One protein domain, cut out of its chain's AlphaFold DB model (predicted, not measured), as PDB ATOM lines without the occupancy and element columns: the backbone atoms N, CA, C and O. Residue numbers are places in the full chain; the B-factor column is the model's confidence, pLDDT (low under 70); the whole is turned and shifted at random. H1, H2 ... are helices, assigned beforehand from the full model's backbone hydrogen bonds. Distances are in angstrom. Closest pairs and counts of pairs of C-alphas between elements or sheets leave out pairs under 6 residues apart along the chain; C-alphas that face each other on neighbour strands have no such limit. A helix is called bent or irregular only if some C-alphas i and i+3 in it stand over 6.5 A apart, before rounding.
ATOM      1  N   ASN A 127       6.161 -36.048 -21.925       93.62
ATOM      2  CA  ASN A 127       6.738 -35.052 -21.018       93.62
ATOM      3  C   ASN A 127       8.144 -34.574 -21.434       93.62
ATOM      4  O   ASN A 127       8.489 -33.432 -21.129       93.62
ATOM      5  N   TYR A 128       8.943 -35.391 -22.140       94.56
ATOM      6  CA  TYR A 128      10.222 -34.935 -22.708       94.56
ATOM      7  C   TYR A 128      10.010 -33.808 -23.714       94.56
ATOM      8  O   TYR A 128      10.687 -32.785 -23.630       94.56
ATOM      9  N   GLN A 129       9.048 -33.964 -24.625       94.62
ATOM     10  CA  GLN A 129       8.752 -32.949 -25.631       94.62
ATOM     11  C   GLN A 129       8.307 -31.641 -24.971       94.62
ATOM     12  O   GLN A 129       8.817 -30.582 -25.321       94.62
ATOM     13  N   SER A 130       7.431 -31.712 -23.963       95.06
ATOM     14  CA  SER A 130       7.012 -30.529 -23.201       95.06
ATOM     15  C   SER A 130       8.191 -29.820 -22.526       95.06
ATOM     16  O   SER A 130       8.290 -28.599 -22.607       95.06
ATOM     17  N   ALA A 131       9.105 -30.568 -21.899       95.88
ATOM     18  CA  ALA A 131      10.289 -29.996 -21.257       95.88
ATOM     19  C   ALA A 131      11.274 -29.391 -22.274       95.88
ATOM     20  O   ALA A 131      11.790 -28.299 -22.048       95.88
ATOM     21  N   ILE A 132      11.504 -30.059 -23.411       96.94
ATOM     22  CA  ILE A 132      12.367 -29.561 -24.495       96.94
ATOM     23  C   ILE A 132      11.788 -28.278 -25.087       96.94
ATOM     24  O   ILE A 132      12.521 -27.301 -25.238       96.94
ATOM     25  N   THR A 133      10.490 -28.252 -25.396       96.56
ATOM     26  CA  THR A 133       9.816 -27.063 -25.931       96.56
ATOM     27  C   THR A 133       9.899 -25.908 -24.939       96.56
ATOM     28  O   THR A 133      10.304 -24.814 -25.323       96.56
ATOM     29  N   TRP A 134       9.610 -26.159 -23.661       96.62
ATOM     30  CA  TRP A 134       9.705 -25.137 -22.622       96.62
ATOM     31  C   TRP A 134      11.129 -24.580 -22.474       96.62
ATOM     32  O   TRP A 134      11.301 -23.366 -22.419       96.62
ATOM     33  N   ALA A 135      12.152 -25.442 -22.453       96.44
ATOM     34  CA  ALA A 135      13.547 -25.015 -22.340       96.44
ATOM     35  C   ALA A 135      14.021 -24.249 -23.589       96.44
ATOM     36  O   ALA A 135      14.770 -23.285 -23.473       96.44
ATOM     37  N   THR A 136      13.557 -24.650 -24.777       96.69
ATOM     38  CA  THR A 136      13.856 -23.959 -26.045       96.69
ATOM     39  C   THR A 136      13.259 -22.555 -26.065       96.69
ATOM     40  O   THR A 136      13.931 -21.602 -26.443       96.69
ATOM     41  N   ASP A 137      12.017 -22.422 -25.609       95.31
ATOM     42  CA  ASP A 137      11.319 -21.141 -25.527       95.31
ATOM     43  C   ASP A 137      11.880 -20.236 -24.412       95.31
ATOM     44  O   ASP A 137      11.919 -19.017 -24.543       95.31
ATOM     45  N   LEU A 138      12.404 -20.812 -23.326       94.94
ATOM     46  CA  LEU A 138      13.176 -20.039 -22.350       94.94
ATOM     47  C   LEU A 138      14.473 -19.503 -22.972       94.94
ATOM     48  O   LEU A 138      14.815 -18.341 -22.780       94.94
ATOM     49  N   ASN A 139      15.199 -20.338 -23.717       95.00
ATOM     50  CA  ASN A 139      16.464 -19.956 -24.339       95.00
ATOM     51  C   ASN A 139      16.305 -18.834 -25.373       95.00
ATOM     52  O   ASN A 139      17.141 -17.930 -25.413       95.00
ATOM     53  N   SER A 140      15.231 -18.852 -26.168       94.56
ATOM     54  CA  SER A 140      14.937 -17.758 -27.099       94.56
ATOM     55  C   SER A 140      14.693 -16.447 -26.345       94.56
ATOM     56  O   SER A 140      15.303 -15.436 -26.682       94.56
ATOM     57  N   LYS A 141      13.899 -16.470 -25.266       93.50
ATOM     58  CA  LYS A 141      13.643 -15.300 -24.410       93.50
ATOM     59  C   LYS A 141      14.906 -14.783 -23.716       93.50
ATOM     60  O   LYS A 141      15.139 -13.579 -23.707       93.50
ATOM     61  N   LEU A 142      15.748 -15.683 -23.200       92.06
ATOM     62  CA  LEU A 142      17.065 -15.342 -22.645       92.06
ATOM     63  C   LEU A 142      17.951 -14.654 -23.690       92.06
ATOM     64  O   LEU A 142      18.623 -13.678 -23.376       92.06
ATOM     65  N   SER A 143      17.926 -15.135 -24.935       90.81
ATOM     66  CA  SER A 143      18.714 -14.572 -26.040       90.81
ATOM     67  C   SER A 143      18.212 -13.197 -26.489       90.81
ATOM     68  O   SER A 143      19.000 -12.382 -26.957       90.81
ATOM     69  N   LEU A 144      16.910 -12.933 -26.337       89.94
ATOM     70  CA  LEU A 144      16.300 -11.627 -26.600       89.94
ATOM     71  C   LEU A 144      16.555 -10.609 -25.476       89.94
ATOM     72  O   LEU A 144      16.347  -9.419 -25.689       89.94
ATOM     73  N   GLY A 145      16.990 -11.057 -24.291       83.25
ATOM     74  CA  GLY A 145      17.223 -10.191 -23.132       83.25
ATOM     75  C   GLY A 145      15.947  -9.596 -22.523       83.25
ATOM     76  O   GLY A 145      16.028  -8.637 -21.758       83.25
ATOM     77  N   ASP A 146      14.768 -10.139 -22.849       84.12
ATOM     78  CA  ASP A 146      13.488  -9.622 -22.357       84.12
ATOM     79  C   ASP A 146      13.176 -10.175 -20.960       84.12
ATOM     80  O   ASP A 146      12.646 -11.278 -20.789       84.12
ATOM     81  N   TYR A 147      13.530  -9.384 -19.950       87.06
ATOM     82  CA  TYR A 147      13.402  -9.732 -18.540       87.06
ATOM     83  C   TYR A 147      11.959 -10.086 -18.123       87.06
ATOM     84  O   TYR A 147      11.746 -11.080 -17.421       87.06
ATOM     85  N   GLU A 148      10.949  -9.336 -18.584       88.19
ATOM     86  CA  GLU A 148       9.545  -9.584 -18.221       88.19
ATOM     87  C   GLU A 148       9.016 -10.868 -18.864       88.19
ATOM     88  O   GLU A 148       8.329 -11.663 -18.212       88.19
ATOM     89  N   GLN A 149       9.399 -11.141 -20.114       90.69
ATOM     90  CA  GLN A 149       9.062 -12.411 -20.751       90.69
ATOM     91  C   GLN A 149       9.730 -13.600 -20.052       90.69
ATOM     92  O   GLN A 149       9.093 -14.644 -19.891       90.69
ATOM     93  N   ILE A 150      10.983 -13.463 -19.606       90.25
ATOM     94  CA  ILE A 150      11.681 -14.522 -18.861       90.25
ATOM     95  C   ILE A 150      10.975 -14.790 -17.525       90.25
ATOM     96  O   ILE A 150      10.728 -15.949 -17.182       90.25
ATOM     97  N   LYS A 151      10.575 -13.739 -16.805       89.56
ATOM     98  CA  LYS A 151       9.820 -13.838 -15.548       89.56
ATOM     99  C   LYS A 151       8.455 -14.507 -15.732       89.56
ATOM    100  O   LYS A 151       8.084 -15.378 -14.944       89.56
ATOM    101  N   ALA A 152       7.719 -14.153 -16.786       89.19
ATOM    102  CA  ALA A 152       6.454 -14.807 -17.118       89.19
ATOM    103  C   ALA A 152       6.659 -16.293 -17.464       89.19
ATOM    104  O   ALA A 152       5.905 -17.158 -17.013       89.19
ATOM    105  N   HIS A 153       7.720 -16.610 -18.212       91.94
ATOM    106  CA  HIS A 153       8.051 -17.982 -18.602       91.94
ATOM    107  C   HIS A 153       8.491 -18.853 -17.420       91.94
ATOM    108  O   HIS A 153       8.151 -20.040 -17.360       91.94
ATOM    109  N   TYR A 154       9.194 -18.258 -16.450       90.56
ATOM    110  CA  TYR A 154       9.594 -18.895 -15.196       90.56
ATOM    111  C   TYR A 154       8.386 -19.461 -14.435       90.56
ATOM    112  O   TYR A 154       8.421 -20.611 -13.996       90.56
ATOM    113  N   ALA A 155       7.272 -18.722 -14.355       86.38
ATOM    114  CA  ALA A 155       6.058 -19.189 -13.674       86.38
ATOM    115  C   ALA A 155       5.499 -20.496 -14.280       86.38
ATOM    116  O   ALA A 155       5.012 -21.376 -13.557       86.38
ATOM    117  N   GLY A 156       5.641 -20.660 -15.600       88.81
ATOM    118  CA  GLY A 156       5.216 -21.850 -16.340       88.81
ATOM    119  C   GLY A 156       5.992 -23.124 -15.987       88.81
ATOM    120  O   GLY A 156       5.484 -24.225 -16.206       88.81
ATOM    121  N   TYR A 157       7.177 -23.007 -15.376       92.75
ATOM    122  CA  TYR A 157       7.975 -24.161 -14.952       92.75
ATOM    123  C   TYR A 157       7.210 -25.069 -13.982       92.75
ATOM    124  O   TYR A 157       7.287 -26.298 -14.070       92.75
ATOM    125  N   SER A 158       6.420 -24.482 -13.077       88.44
ATOM    126  CA  SER A 158       5.629 -25.216 -12.081       88.44
ATOM    127  C   SER A 158       4.695 -26.261 -12.714       88.44
ATOM    128  O   SER A 158       4.558 -27.351 -12.157       88.44
ATOM    129  N   GLY A 159       4.171 -25.997 -13.916       89.12
ATOM    130  CA  GLY A 159       3.275 -26.889 -14.656       89.12
ATOM    131  C   GLY A 159       3.947 -28.083 -15.346       89.12
ATOM    132  O   GLY A 159       3.251 -29.001 -15.784       89.12
ATOM    133  N   LEU A 160       5.282 -28.125 -15.441       92.44
ATOM    134  CA  LEU A 160       5.980 -29.249 -16.072       92.44
ATOM    135  C   LEU A 160       5.934 -30.511 -15.198       92.44
ATOM    136  O   LEU A 160       6.213 -30.474 -13.998       92.44
ATOM    137  N   LYS A 161       5.650 -31.659 -15.823       91.00
ATOM    138  CA  LYS A 161       5.702 -32.978 -15.163       91.00
ATOM    139  C   LYS A 161       7.103 -33.580 -15.146       91.00
ATOM    140  O   LYS A 161       7.464 -34.270 -14.198       91.00
ATOM    141  N   PHE A 162       7.886 -33.336 -16.193       92.38
ATOM    142  CA  PHE A 162       9.256 -33.825 -16.299       92.38
ATOM    143  C   PHE A 162      10.226 -32.720 -15.908       92.38
ATOM    144  O   PHE A 162      10.398 -31.760 -16.652       92.38
ATOM    145  N   LYS A 163      10.829 -32.852 -14.724       92.19
ATOM    146  CA  LYS A 163      11.724 -31.856 -14.125       92.19
ATOM    147  C   LYS A 163      13.026 -32.517 -13.671       92.19
ATOM    148  O   LYS A 163      13.179 -32.799 -12.486       92.19
ATOM    149  N   PRO A 164      13.939 -32.841 -14.601       92.88
ATOM    150  CA  PRO A 164      15.220 -33.397 -14.210       92.88
ATOM    151  C   PRO A 164      16.029 -32.352 -13.438       92.88
ATOM    152  O   PRO A 164      15.960 -31.157 -13.735       92.88
ATOM    153  N   GLN A 165      16.850 -32.814 -12.498       89.50
ATOM    154  CA  GLN A 165      17.572 -31.965 -11.554       89.50
ATOM    155  C   GLN A 165      18.417 -30.891 -12.246       89.50
ATOM    156  O   GLN A 165      18.456 -29.761 -11.781       89.50
ATOM    157  N   PHE A 166      19.061 -31.200 -13.376       91.31
ATOM    158  CA  PHE A 166      19.870 -30.222 -14.113       91.31
ATOM    159  C   PHE A 166      19.049 -29.059 -14.690       91.31
ATOM    160  O   PHE A 166      19.568 -27.953 -14.807       91.31
ATOM    161  N   MET A 167      17.778 -29.290 -15.025       94.25
ATOM    162  CA  MET A 167      16.858 -28.236 -15.448       94.25
ATOM    163  C   MET A 167      16.351 -27.455 -14.237       94.25
ATOM    164  O   MET A 167      16.321 -26.235 -14.291       94.25
ATOM    165  N   THR A 168      16.012 -28.136 -13.138       92.31
ATOM    166  CA  THR A 168      15.640 -27.491 -11.866       92.31
ATOM    167  C   THR A 168      16.724 -26.532 -11.391       92.31
ATOM    168  O   THR A 168      16.438 -25.368 -11.156       92.31
ATOM    169  N   ASN A 169      17.983 -26.980 -11.385       88.00
ATOM    170  CA  ASN A 169      19.131 -26.154 -11.018       88.00
ATOM    171  C   ASN A 169      19.211 -24.867 -11.855       88.00
ATOM    172  O   ASN A 169      19.452 -23.797 -11.311       88.00
ATOM    173  N   MET A 170      18.994 -24.973 -13.172       92.50
ATOM    174  CA  MET A 170      18.987 -23.811 -14.059       92.50
ATOM    175  C   MET A 170      17.861 -22.838 -13.725       92.50
ATOM    176  O   MET A 170      18.076 -21.630 -13.718       92.50
ATOM    177  N   VAL A 171      16.664 -23.359 -13.472       92.12
ATOM    178  CA  VAL A 171      15.499 -22.536 -13.154       92.12
ATOM    179  C   VAL A 171      15.659 -21.845 -11.812       92.12
ATOM    180  O   VAL A 171      15.389 -20.653 -11.738       92.12
ATOM    181  N   ASP A 172      16.145 -22.544 -10.790       88.75
ATOM    182  CA  ASP A 172      16.384 -21.966  -9.467       88.75
ATOM    183  C   ASP A 172      17.399 -20.812  -9.546       88.75
ATOM    184  O   ASP A 172      17.131 -19.723  -9.044       88.75
ATOM    185  N   GLU A 173      18.511 -20.990 -10.273       85.38
ATOM    186  CA  GLU A 173      19.520 -19.935 -10.457       85.38
ATOM    187  C   GLU A 173      19.000 -18.733 -11.268       85.38
ATOM    188  O   GLU A 173      19.312 -17.580 -10.951       85.38
ATOM    189  N   ILE A 174      18.172 -18.977 -12.291       88.44
ATOM    190  CA  ILE A 174      17.470 -17.905 -13.011       88.44
ATOM    191  C   ILE A 174      16.490 -17.192 -12.073       88.44
ATOM    192  O   ILE A 174      16.413 -15.969 -12.104       88.44
ATOM    193  N   GLY A 175      15.774 -17.924 -11.217       86.62
ATOM    194  CA  GLY A 175      14.855 -17.372 -10.221       86.62
ATOM    195  C   GLY A 175      15.555 -16.440  -9.232       86.62
ATOM    196  O   GLY A 175      15.108 -15.311  -9.028       86.62
ATOM    197  N   ASP A 176      16.693 -16.865  -8.685       82.81
ATOM    198  CA  ASP A 176      17.523 -16.037  -7.803       82.81
ATOM    199  C   ASP A 176      18.031 -14.774  -8.513       82.81
ATOM    200  O   ASP A 176      18.070 -13.689  -7.924       82.81
ATOM    201  N   SER A 177      18.396 -14.901  -9.791       82.38
ATOM    202  CA  SER A 177      18.853 -13.782 -10.622       82.38
ATOM    203  C   SER A 177      17.738 -12.812 -10.977       82.38
ATOM    204  O   SER A 177      17.959 -11.602 -10.949       82.38
ATOM    205  N   LEU A 178      16.530 -13.320 -11.228       84.69
ATOM    206  CA  LEU A 178      15.328 -12.511 -11.383       84.69
ATOM    207  C   LEU A 178      15.087 -11.707 -10.099       84.69
ATOM    208  O   LEU A 178      15.038 -10.487 -10.154       84.69
ATOM    209  N   ILE A 179      15.047 -12.336  -8.922       83.56
ATOM    210  CA  ILE A 179      14.799 -11.629  -7.646       83.56
ATOM    211  C   ILE A 179      15.800 -10.487  -7.399       83.56
ATOM    212  O   ILE A 179      15.442  -9.461  -6.820       83.56
ATOM    213  N   LYS A 180      17.052 -10.667  -7.828       79.75
ATOM    214  CA  LYS A 180      18.138  -9.690  -7.673       79.75
ATOM    215  C   LYS A 180      18.279  -8.714  -8.852       79.75
ATOM    216  O   LYS A 180      19.198  -7.902  -8.815       79.75
ATOM    217  N   GLU A 181      17.416  -8.807  -9.865       80.62
ATOM    218  CA  GLU A 181      17.462  -8.002 -11.101       80.62
ATOM    219  C   GLU A 181      18.842  -8.046 -11.795       80.62
ATOM    220  O   GLU A 181      19.355  -7.043 -12.285       80.62
ATOM    221  N   MET A 182      19.473  -9.224 -11.809       80.31
ATOM    222  CA  MET A 182      20.784  -9.427 -12.435       80.31
ATOM    223  C   MET A 182      20.673  -9.657 -13.946       80.31
ATOM    224  O   MET A 182      19.618 -10.032 -14.457       80.31
ATOM    225  N   ASP A 183      21.791  -9.493 -14.658       80.75
ATOM    226  CA  ASP A 183      21.884  -9.831 -16.080       80.75
ATOM    227  C   ASP A 183      21.653 -11.337 -16.311       80.75
ATOM    228  O   ASP A 183      22.384 -12.185 -15.798       80.75
ATOM    229  N   LEU A 184      20.631 -11.660 -17.108       86.00
ATOM    230  CA  LEU A 184      20.221 -13.030 -17.430       86.00
ATOM    231  C   LEU A 184      20.907 -13.581 -18.688       86.00
ATOM    232  O   LEU A 184      20.805 -14.781 -18.959       86.00
ATOM    233  N   SER A 185      21.641 -12.748 -19.436       86.12
ATOM    234  CA  SER A 185      22.369 -13.165 -20.644       86.12
ATOM    235  C   SER A 185      23.378 -14.288 -20.356       86.12
ATOM    236  O   SER A 185      23.629 -15.160 -21.195       86.12
ATOM    237  N   ILE A 186      23.876 -14.346 -19.114       84.00
ATOM    238  CA  ILE A 186      24.787 -15.377 -18.609       84.00
ATOM    239  C   ILE A 186      24.220 -16.802 -18.722       84.00
ATOM    240  O   ILE A 186      24.988 -17.768 -18.756       84.00
ATOM    241  N   TYR A 187      22.893 -16.949 -18.816       89.50
ATOM    242  CA  TYR A 187      22.205 -18.238 -18.871       89.50
ATOM    243  C   TYR A 187      21.921 -18.747 -20.287       89.50
ATOM    244  O   TYR A 187      21.512 -19.901 -20.425       89.50
ATOM    245  N   VAL A 188      22.192 -17.971 -21.344       91.12
ATOM    246  CA  VAL A 188      21.925 -18.382 -22.738       91.12
ATOM    247  C   VAL A 188      22.652 -19.688 -23.084       91.12
ATOM    248  O   VAL A 188      22.023 -20.705 -23.377       91.12
ATOM    249  N   LYS A 189      23.983 -19.705 -22.962       91.25
ATOM    250  CA  LYS A 189      24.807 -20.886 -23.267       91.25
ATOM    251  C   LYS A 189      24.543 -22.076 -22.324       91.25
ATOM    252  O   LYS A 189      24.423 -23.203 -22.805       91.25
ATOM    253  N   PRO A 190      24.422 -21.891 -20.995       91.69
ATOM    254  CA  PRO A 190      23.978 -22.958 -20.098       91.69
ATOM    255  C   PRO A 190      22.621 -23.559 -20.480       91.69
ATOM    256  O   PRO A 190      22.457 -24.778 -20.423       91.69
ATOM    257  N   SER A 191      21.670 -22.734 -20.920       94.06
ATOM    258  CA  SER A 191      20.350 -23.191 -21.355       94.06
ATOM    259  C   SER A 191      20.417 -24.044 -22.623       94.06
ATOM    260  O   SER A 191      19.714 -25.051 -22.709       94.06
ATOM    261  N   GLU A 192      21.294 -23.729 -23.579       95.94
ATOM    262  CA  GLU A 192      21.546 -24.604 -24.737       95.94
ATOM    263  C   GLU A 192      22.064 -25.984 -24.307       95.94
ATOM    264  O   GLU A 192      21.635 -27.018 -24.827       95.94
ATOM    265  N   VAL A 193      22.956 -26.024 -23.312       94.69
ATOM    266  CA  VAL A 193      23.474 -27.284 -22.760       94.69
ATOM    267  C   VAL A 193      22.365 -28.100 -22.092       94.69
ATOM    268  O   VAL A 193      22.332 -29.322 -22.259       94.69
ATOM    269  N   VAL A 194      21.423 -27.455 -21.397       95.75
ATOM    270  CA  VAL A 194      20.235 -28.118 -20.831       95.75
ATOM    271  C   VAL A 194      19.342 -28.687 -21.933       95.75
ATOM    272  O   VAL A 194      18.947 -29.850 -21.843       95.75
ATOM    273  N   ILE A 195      19.078 -27.932 -23.004       97.06
ATOM    274  CA  ILE A 195      18.285 -28.405 -24.155       97.06
ATOM    275  C   ILE A 195      18.936 -29.635 -24.794       97.06
ATOM    276  O   ILE A 195      18.271 -30.647 -25.023       97.06
ATOM    277  N   ASN A 196      20.244 -29.584 -25.046       97.38
ATOM    278  CA  ASN A 196      20.984 -30.703 -25.629       97.38
ATOM    279  C   ASN A 196      21.000 -31.924 -24.699       97.38
ATOM    280  O   ASN A 196      20.863 -33.053 -25.164       97.38
ATOM    281  N   SER A 197      21.088 -31.702 -23.387       96.12
ATOM    282  CA  SER A 197      21.006 -32.757 -22.372       96.12
ATOM    283  C   SER A 197      19.635 -33.439 -22.359       96.12
ATOM    284  O   SER A 197      19.565 -34.667 -22.325       96.12
ATOM    285  N   LEU A 198      18.544 -32.664 -22.445       96.38
ATOM    286  CA  LEU A 198      17.180 -33.192 -22.564       96.38
ATOM    287  C   LEU A 198      17.012 -34.028 -23.836       96.38
ATOM    288  O   LEU A 198      16.476 -35.132 -23.769       96.38
ATOM    289  N   LYS A 199      17.505 -33.528 -24.978       96.44
ATOM    290  CA  LYS A 199      17.459 -34.239 -26.264       96.44
ATOM    291  C   LYS A 199      18.251 -35.546 -26.217       96.44
ATOM    292  O   LYS A 199      17.722 -36.581 -26.603       96.44
ATOM    293  N   GLU A 200      19.479 -35.533 -25.696       94.75
ATOM    294  CA  GLU A 200      20.287 -36.754 -25.566       94.75
ATOM    295  C   GLU A 200      19.603 -37.784 -24.655       94.75
ATOM    296  O   GLU A 200      19.579 -38.979 -24.958       94.75
ATOM    297  N   MET A 201      19.042 -37.332 -23.530       93.00
ATOM    298  CA  MET A 201      18.352 -38.207 -22.587       93.00
ATOM    299  C   MET A 201      17.086 -38.817 -23.206       93.00
ATOM    300  O   MET A 201      16.849 -40.015 -23.039       93.00
ATOM    301  N   TYR A 202      16.322 -38.017 -23.955       94.38
ATOM    302  CA  TYR A 202      15.155 -38.466 -24.708       94.38
ATOM    303  C   TYR A 202      15.524 -39.506 -25.767       94.38
ATOM    304  O   TYR A 202      14.926 -40.578 -25.781       94.38
ATOM    305  N   GLU A 203      16.534 -39.248 -26.604       92.12
ATOM    306  CA  GLU A 203      16.926 -40.184 -27.666       92.12
ATOM    307  C   GLU A 203      17.377 -41.537 -27.107       92.12
ATOM    308  O   GLU A 203      17.052 -42.577 -27.672       92.12
ATOM    309  N   LYS A 204      18.046 -41.560 -25.949       90.69
ATOM    310  CA  LYS A 204      18.431 -42.816 -25.283       90.69
ATOM    311  C   LYS A 204      17.237 -43.622 -24.785       90.69
ATOM    312  O   LYS A 204      17.204 -44.838 -24.945       90.69
ATOM    313  N   GLU A 205      16.259 -42.962 -24.171       89.88
ATOM    314  CA  GLU A 205      15.029 -43.618 -23.711       89.88
ATOM    315  C   GLU A 205      14.140 -44.049 -24.888       89.88
ATOM    316  O   GLU A 205      13.558 -45.131 -24.867       89.88
ATOM    317  N   ARG A 206      14.087 -43.245 -25.954       89.81
ATOM    318  CA  ARG A 206      13.394 -43.573 -27.200       89.81
ATOM    319  C   ARG A 206      14.031 -44.774 -27.897       89.81
ATOM    320  O   ARG A 206      13.306 -45.674 -28.312       89.81
ATOM    321  N   ALA A 207      15.359 -44.820 -27.994       86.12
ATOM    322  CA  ALA A 207      16.084 -45.951 -28.567       86.12
ATOM    323  C   ALA A 207      15.784 -47.247 -27.800       86.12
ATOM    324  O   ALA A 207      15.432 -48.249 -28.420       86.12
ATOM    325  N   LEU A 208      15.803 -47.207 -26.460       85.50
ATOM    326  CA  LEU A 208      15.392 -48.347 -25.636       85.50
ATOM    327  C   LEU A 208      13.937 -48.756 -25.907       85.50
ATOM    328  O   LEU A 208      13.651 -49.944 -26.027       85.50
ATOM    329  N   ALA A 209      13.018 -47.794 -26.000       84.38
ATOM    330  CA  ALA A 209      11.605 -48.076 -26.247       84.38
ATOM    331  C   ALA A 209      11.354 -48.740 -27.615       84.38
ATOM    332  O   ALA A 209      10.408 -49.513 -27.742       84.38
ATOM    333  N   ILE A 210      12.194 -48.456 -28.618       83.19
ATOM    334  CA  ILE A 210      12.117 -49.049 -29.961       83.19
ATOM    335  C   ILE A 210      12.775 -50.434 -30.000       83.19
ATOM    336  O   ILE A 210      12.197 -51.379 -30.527       83.19
ATOM    337  N   VAL A 211      13.993 -50.554 -29.464       80.94
ATOM    338  CA  VAL A 211      14.827 -51.766 -29.577       80.94
ATOM    339  C   VAL A 211      14.457 -52.817 -28.522       80.94
ATOM    340  O   VAL A 211      14.724 -54.005 -28.696       80.94
ATOM    341  N   GLY A 212      13.854 -52.403 -27.406       71.88
ATOM    342  CA  GLY A 212      13.470 -53.277 -26.293       71.88
ATOM    343  C   GLY A 212      14.649 -53.832 -25.482       71.88
ATOM    344  O   GLY A 212      14.434 -54.545 -24.504       71.88
ATOM    345  N   ARG A 213      15.895 -53.510 -25.857       69.94
ATOM    346  CA  ARG A 213      17.125 -53.874 -25.141       69.94
ATOM    347  C   ARG A 213      17.964 -52.633 -24.871       69.94
ATOM    348  O   ARG A 213      18.022 -51.728 -25.695       69.94
ATOM    349  N   ALA A 214      18.591 -52.602 -23.700       71.06
ATOM    350  CA  ALA A 214      19.469 -51.514 -23.305       71.06
ATOM    351  C   ALA A 214      20.909 -51.790 -23.751       71.06
ATOM    352  O   ALA A 214      21.471 -52.825 -23.401       71.06
ATOM    353  N   ASP A 215      21.516 -50.825 -24.444       69.62
ATOM    354  CA  ASP A 215      22.916 -50.891 -24.892       69.62
ATOM    355  C   ASP A 215      23.931 -50.597 -23.768       69.62
ATOM    356  O   ASP A 215      25.141 -50.697 -23.958       69.62
ATOM    357  N   GLU A 216      23.459 -50.221 -22.575       73.69
ATOM    358  CA  GLU A 216      24.295 -49.863 -21.427       73.69
ATOM    359  C   GLU A 216      23.968 -50.749 -20.210       73.69
ATOM    360  O   GLU A 216      22.798 -50.930 -19.854       73.69
ATOM    361  N   MET A 217      24.993 -51.251 -19.507       66.62
ATOM    362  CA  MET A 217      24.786 -51.903 -18.205       66.62
ATOM    363  C   MET A 217      24.157 -50.922 -17.210       66.62
ATOM    364  O   MET A 217      24.552 -49.756 -17.132       66.62
ATOM    365  N   PHE A 218      23.197 -51.415 -16.423       75.12
ATOM    366  CA  PHE A 218      22.461 -50.631 -15.424       75.12
ATOM    367  C   PHE A 218      21.753 -49.395 -15.999       75.12
ATOM    368  O   PHE A 218      21.653 -48.370 -15.320       75.12
ATOM    369  N   PHE A 219      21.253 -49.482 -17.236       82.12
ATOM    370  CA  PHE A 219      20.592 -48.374 -17.931       82.12
ATOM    371  C   PHE A 219      19.572 -47.637 -17.053       82.12
ATOM    372  O   PHE A 219      19.665 -46.424 -16.906       82.12
ATOM    373  N   ASP A 220      18.664 -48.359 -16.396       79.81
ATOM    374  CA  ASP A 220      17.619 -47.772 -15.547       79.81
ATOM    375  C   ASP A 220      18.181 -46.959 -14.384       79.81
ATOM    376  O   ASP A 220      17.766 -45.821 -14.153       79.81
ATOM    377  N   PHE A 221      19.178 -47.515 -13.696       75.75
ATOM    378  CA  PHE A 221      19.869 -46.828 -12.612       75.75
ATOM    379  C   PHE A 221      20.591 -45.580 -13.124       75.75
ATOM    380  O   PHE A 221      20.480 -44.509 -12.534       75.75
ATOM    381  N   LYS A 222      21.281 -45.687 -14.264       81.69
ATOM    382  CA  LYS A 222      22.008 -44.573 -14.877       81.69
ATOM    383  C   LYS A 222      21.068 -43.458 -15.339       81.69
ATOM    384  O   LYS A 222      21.355 -42.290 -15.094       81.69
ATOM    385  N   ARG A 223      19.942 -43.793 -15.976       86.12
ATOM    386  CA  ARG A 223      18.941 -42.817 -16.430       86.12
ATOM    387  C   ARG A 223      18.291 -42.100 -15.257       86.12
ATOM    388  O   ARG A 223      18.218 -40.875 -15.273       86.12
ATOM    389  N   GLY A 224      17.875 -42.822 -14.218       83.94
ATOM    390  CA  GLY A 224      17.294 -42.151 -13.059       83.94
ATOM    391  C   GLY A 224      18.320 -41.374 -12.236       83.94
ATOM    392  O   GLY A 224      17.995 -40.292 -11.772       83.94
ATOM    393  N   TYR A 225      19.577 -41.823 -12.148       81.75
ATOM    394  CA  TYR A 225      20.659 -41.003 -11.589       81.75
ATOM    395  C   TYR A 225      20.819 -39.688 -12.360       81.75
ATOM    396  O   TYR A 225      20.961 -38.619 -11.766       81.75
ATOM    397  N   GLU A 226      20.778 -39.750 -13.691       88.50
ATOM    398  CA  GLU A 226      20.858 -38.562 -14.536       88.50
ATOM    399  C   GLU A 226      19.651 -37.627 -14.385       88.50
ATOM    400  O   GLU A 226      19.818 -36.410 -14.479       88.50
ATOM    401  N   PHE A 227      18.479 -38.187 -14.077       88.50
ATOM    402  CA  PHE A 227      17.261 -37.447 -13.764       88.50
ATOM    403  C   PHE A 227      17.316 -36.758 -12.393       88.50
ATOM    404  O   PHE A 227      16.939 -35.596 -12.297       88.50
ATOM    405  N   THR A 228      17.778 -37.434 -11.334       83.00
ATOM    406  CA  THR A 228      17.633 -36.949  -9.946       83.00
ATOM    407  C   THR A 228      18.873 -36.279  -9.361       83.00
ATOM    408  O   THR A 228      18.775 -35.611  -8.337       83.00
ATOM    409  N   SER A 229      20.066 -36.507  -9.919       81.00
ATOM    410  CA  SER A 229      21.318 -36.148  -9.239       81.00
ATOM    411  C   SER A 229      21.903 -34.807  -9.688       81.00
ATOM    412  O   SER A 229      22.108 -34.551 -10.880       81.00
ATOM    413  N   VAL A 230      22.311 -33.985  -8.716       76.31
ATOM    414  CA  VAL A 230      23.171 -32.805  -8.936       76.31
ATOM    415  C   VAL A 230      24.567 -33.221  -9.428       76.31
ATOM    416  O   VAL A 230      25.211 -32.482 -10.164       76.31
ATOM    417  N   GLY A 231      25.009 -34.443  -9.112       75.12
ATOM    418  CA  GLY A 231      26.251 -35.029  -9.627       75.12
ATOM    419  C   GLY A 231      26.135 -35.613 -11.039       75.12
ATOM    420  O   GLY A 231      27.128 -36.106 -11.584       75.12
ATOM    421  N   SER A 232      24.953 -35.575 -11.667       84.75
ATOM    422  CA  SER A 232      24.776 -36.130 -13.010       84.75
ATOM    423  C   SER A 232      25.680 -35.466 -14.046       84.75
ATOM    424  O   SER A 232      26.145 -34.336 -13.898       84.75
ATOM    425  N   LYS A 233      25.953 -36.175 -15.146       87.69
ATOM    426  CA  LYS A 233      26.724 -35.600 -16.259       87.69
ATOM    427  C   LYS A 233      26.068 -34.362 -16.861       87.69
ATOM    428  O   LYS A 233      26.800 -33.469 -17.268       87.69
ATOM    429  N   TYR A 234      24.740 -34.293 -16.849       89.75
ATOM    430  CA  TYR A 234      23.985 -33.154 -17.356       89.75
ATOM    431  C   TYR A 234      24.042 -31.966 -16.394       89.75
ATOM    432  O   TYR A 234      24.336 -30.857 -16.826       89.75
ATOM    433  N   SER A 235      23.893 -32.206 -15.087       85.00
ATOM    434  CA  SER A 235      24.049 -31.166 -14.059       85.00
ATOM    435  C   SER A 235      25.458 -30.572 -14.086       85.00
ATOM    436  O   SER A 235      25.633 -29.357 -14.101       85.00
ATOM    437  N   ILE A 236      26.485 -31.419 -14.189       82.69
ATOM    438  CA  ILE A 236      27.873 -30.960 -14.312       82.69
ATOM    439  C   ILE A 236      28.106 -30.205 -15.626       82.69
ATOM    440  O   ILE A 236      28.831 -29.215 -15.625       82.69
ATOM    441  N   ALA A 237      27.527 -30.652 -16.746       86.31
ATOM    442  CA  ALA A 237      27.656 -29.956 -18.026       86.31
ATOM    443  C   ALA A 237      27.045 -28.549 -17.967       86.31
ATOM    444  O   ALA A 237      27.678 -27.603 -18.432       86.31
ATOM    445  N   TYR A 238      25.879 -28.407 -17.331       88.00
ATOM    446  CA  TYR A 238      25.249 -27.115 -17.065       88.00
ATOM    447  C   TYR A 238      26.183 -26.182 -16.276       88.00
ATOM    448  O   TYR A 238      26.533 -25.108 -16.764       88.00
ATOM    449  N   TYR A 239      26.700 -26.615 -15.122       81.94
ATOM    450  CA  TYR A 239      27.593 -25.764 -14.323       81.94
ATOM    451  C   TYR A 239      28.927 -25.461 -15.009       81.94
ATOM    452  O   TYR A 239      29.494 -24.384 -14.824       81.94
ATOM    453  N   LYS A 240      29.443 -26.384 -15.829       82.69
ATOM    454  CA  LYS A 240      30.622 -26.121 -16.669       82.69
ATOM    455  C   LYS A 240      30.355 -25.015 -17.689       82.69
ATOM    456  O   LYS A 240      31.282 -24.272 -17.997       82.69
ATOM    457  N   ALA A 241      29.127 -24.910 -18.192       84.69
ATOM    458  CA  ALA A 241      28.736 -23.920 -19.186       84.69
ATOM    459  C   ALA A 241      28.482 -22.523 -18.604       84.69
ATOM    460  O   ALA A 241      28.575 -21.556 -19.359       84.69
ATOM    461  N   LEU A 242      28.196 -22.406 -17.298       80.62
ATOM    462  CA  LEU A 242      28.016 -21.104 -16.648       80.62
ATOM    463  C   LEU A 242      29.287 -20.258 -16.768       80.62
ATOM    464  O   LEU A 242      30.373 -20.757 -16.439       80.62
TER     465      LEU A 242
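AT A GLANCE: This is residues 127 to 242 of the 508 residues of an uncharacterized protein of Mesoplasma syrphidae (UniProt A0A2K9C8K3). H1 to H4 form an up-and-down bundle. H4 overshoots it, H5 prolongs H3, and H6 packs on H3 and H4. The printed part has 116 residues with six named helices, H1 to H6: all helix. It is compact, radius of gyration of the C-alphas 14.7 A, and spans 47 by 24 by 20 A.

HOW THE PARTS SIT: H1, H2, H3 and H4, residues 127 to 144, 147 to 159, 165 to 179 and 185 to 211, form hairpins in turn. H1 and H4 touch, C-alphas 142 and 188 closest at 5.7 A. H5, residues 219 to 228, touches H3 only at their ends; H6, residues 233 to 241, touches H4, closest C-alphas 190 and 241, 4.9 A. Every O i to N i+4 pair is within hydrogen-bond range in H1, H3, H5 and H6; H2 has 5 of 9, H4 21 of 23.

IN THESE COORDINATES: Irregular H4 is 40.3 A long, C-alphas 186 and 189 being 7.2 A apart. C-alpha 127 is at (6.738, -35.052, -21.018), C-alpha 241 at (28.736, -23.920, -19.186).

THE WHOLE: The printed part has no cut; residues 213, 215 and 217 have pLDDT under 70.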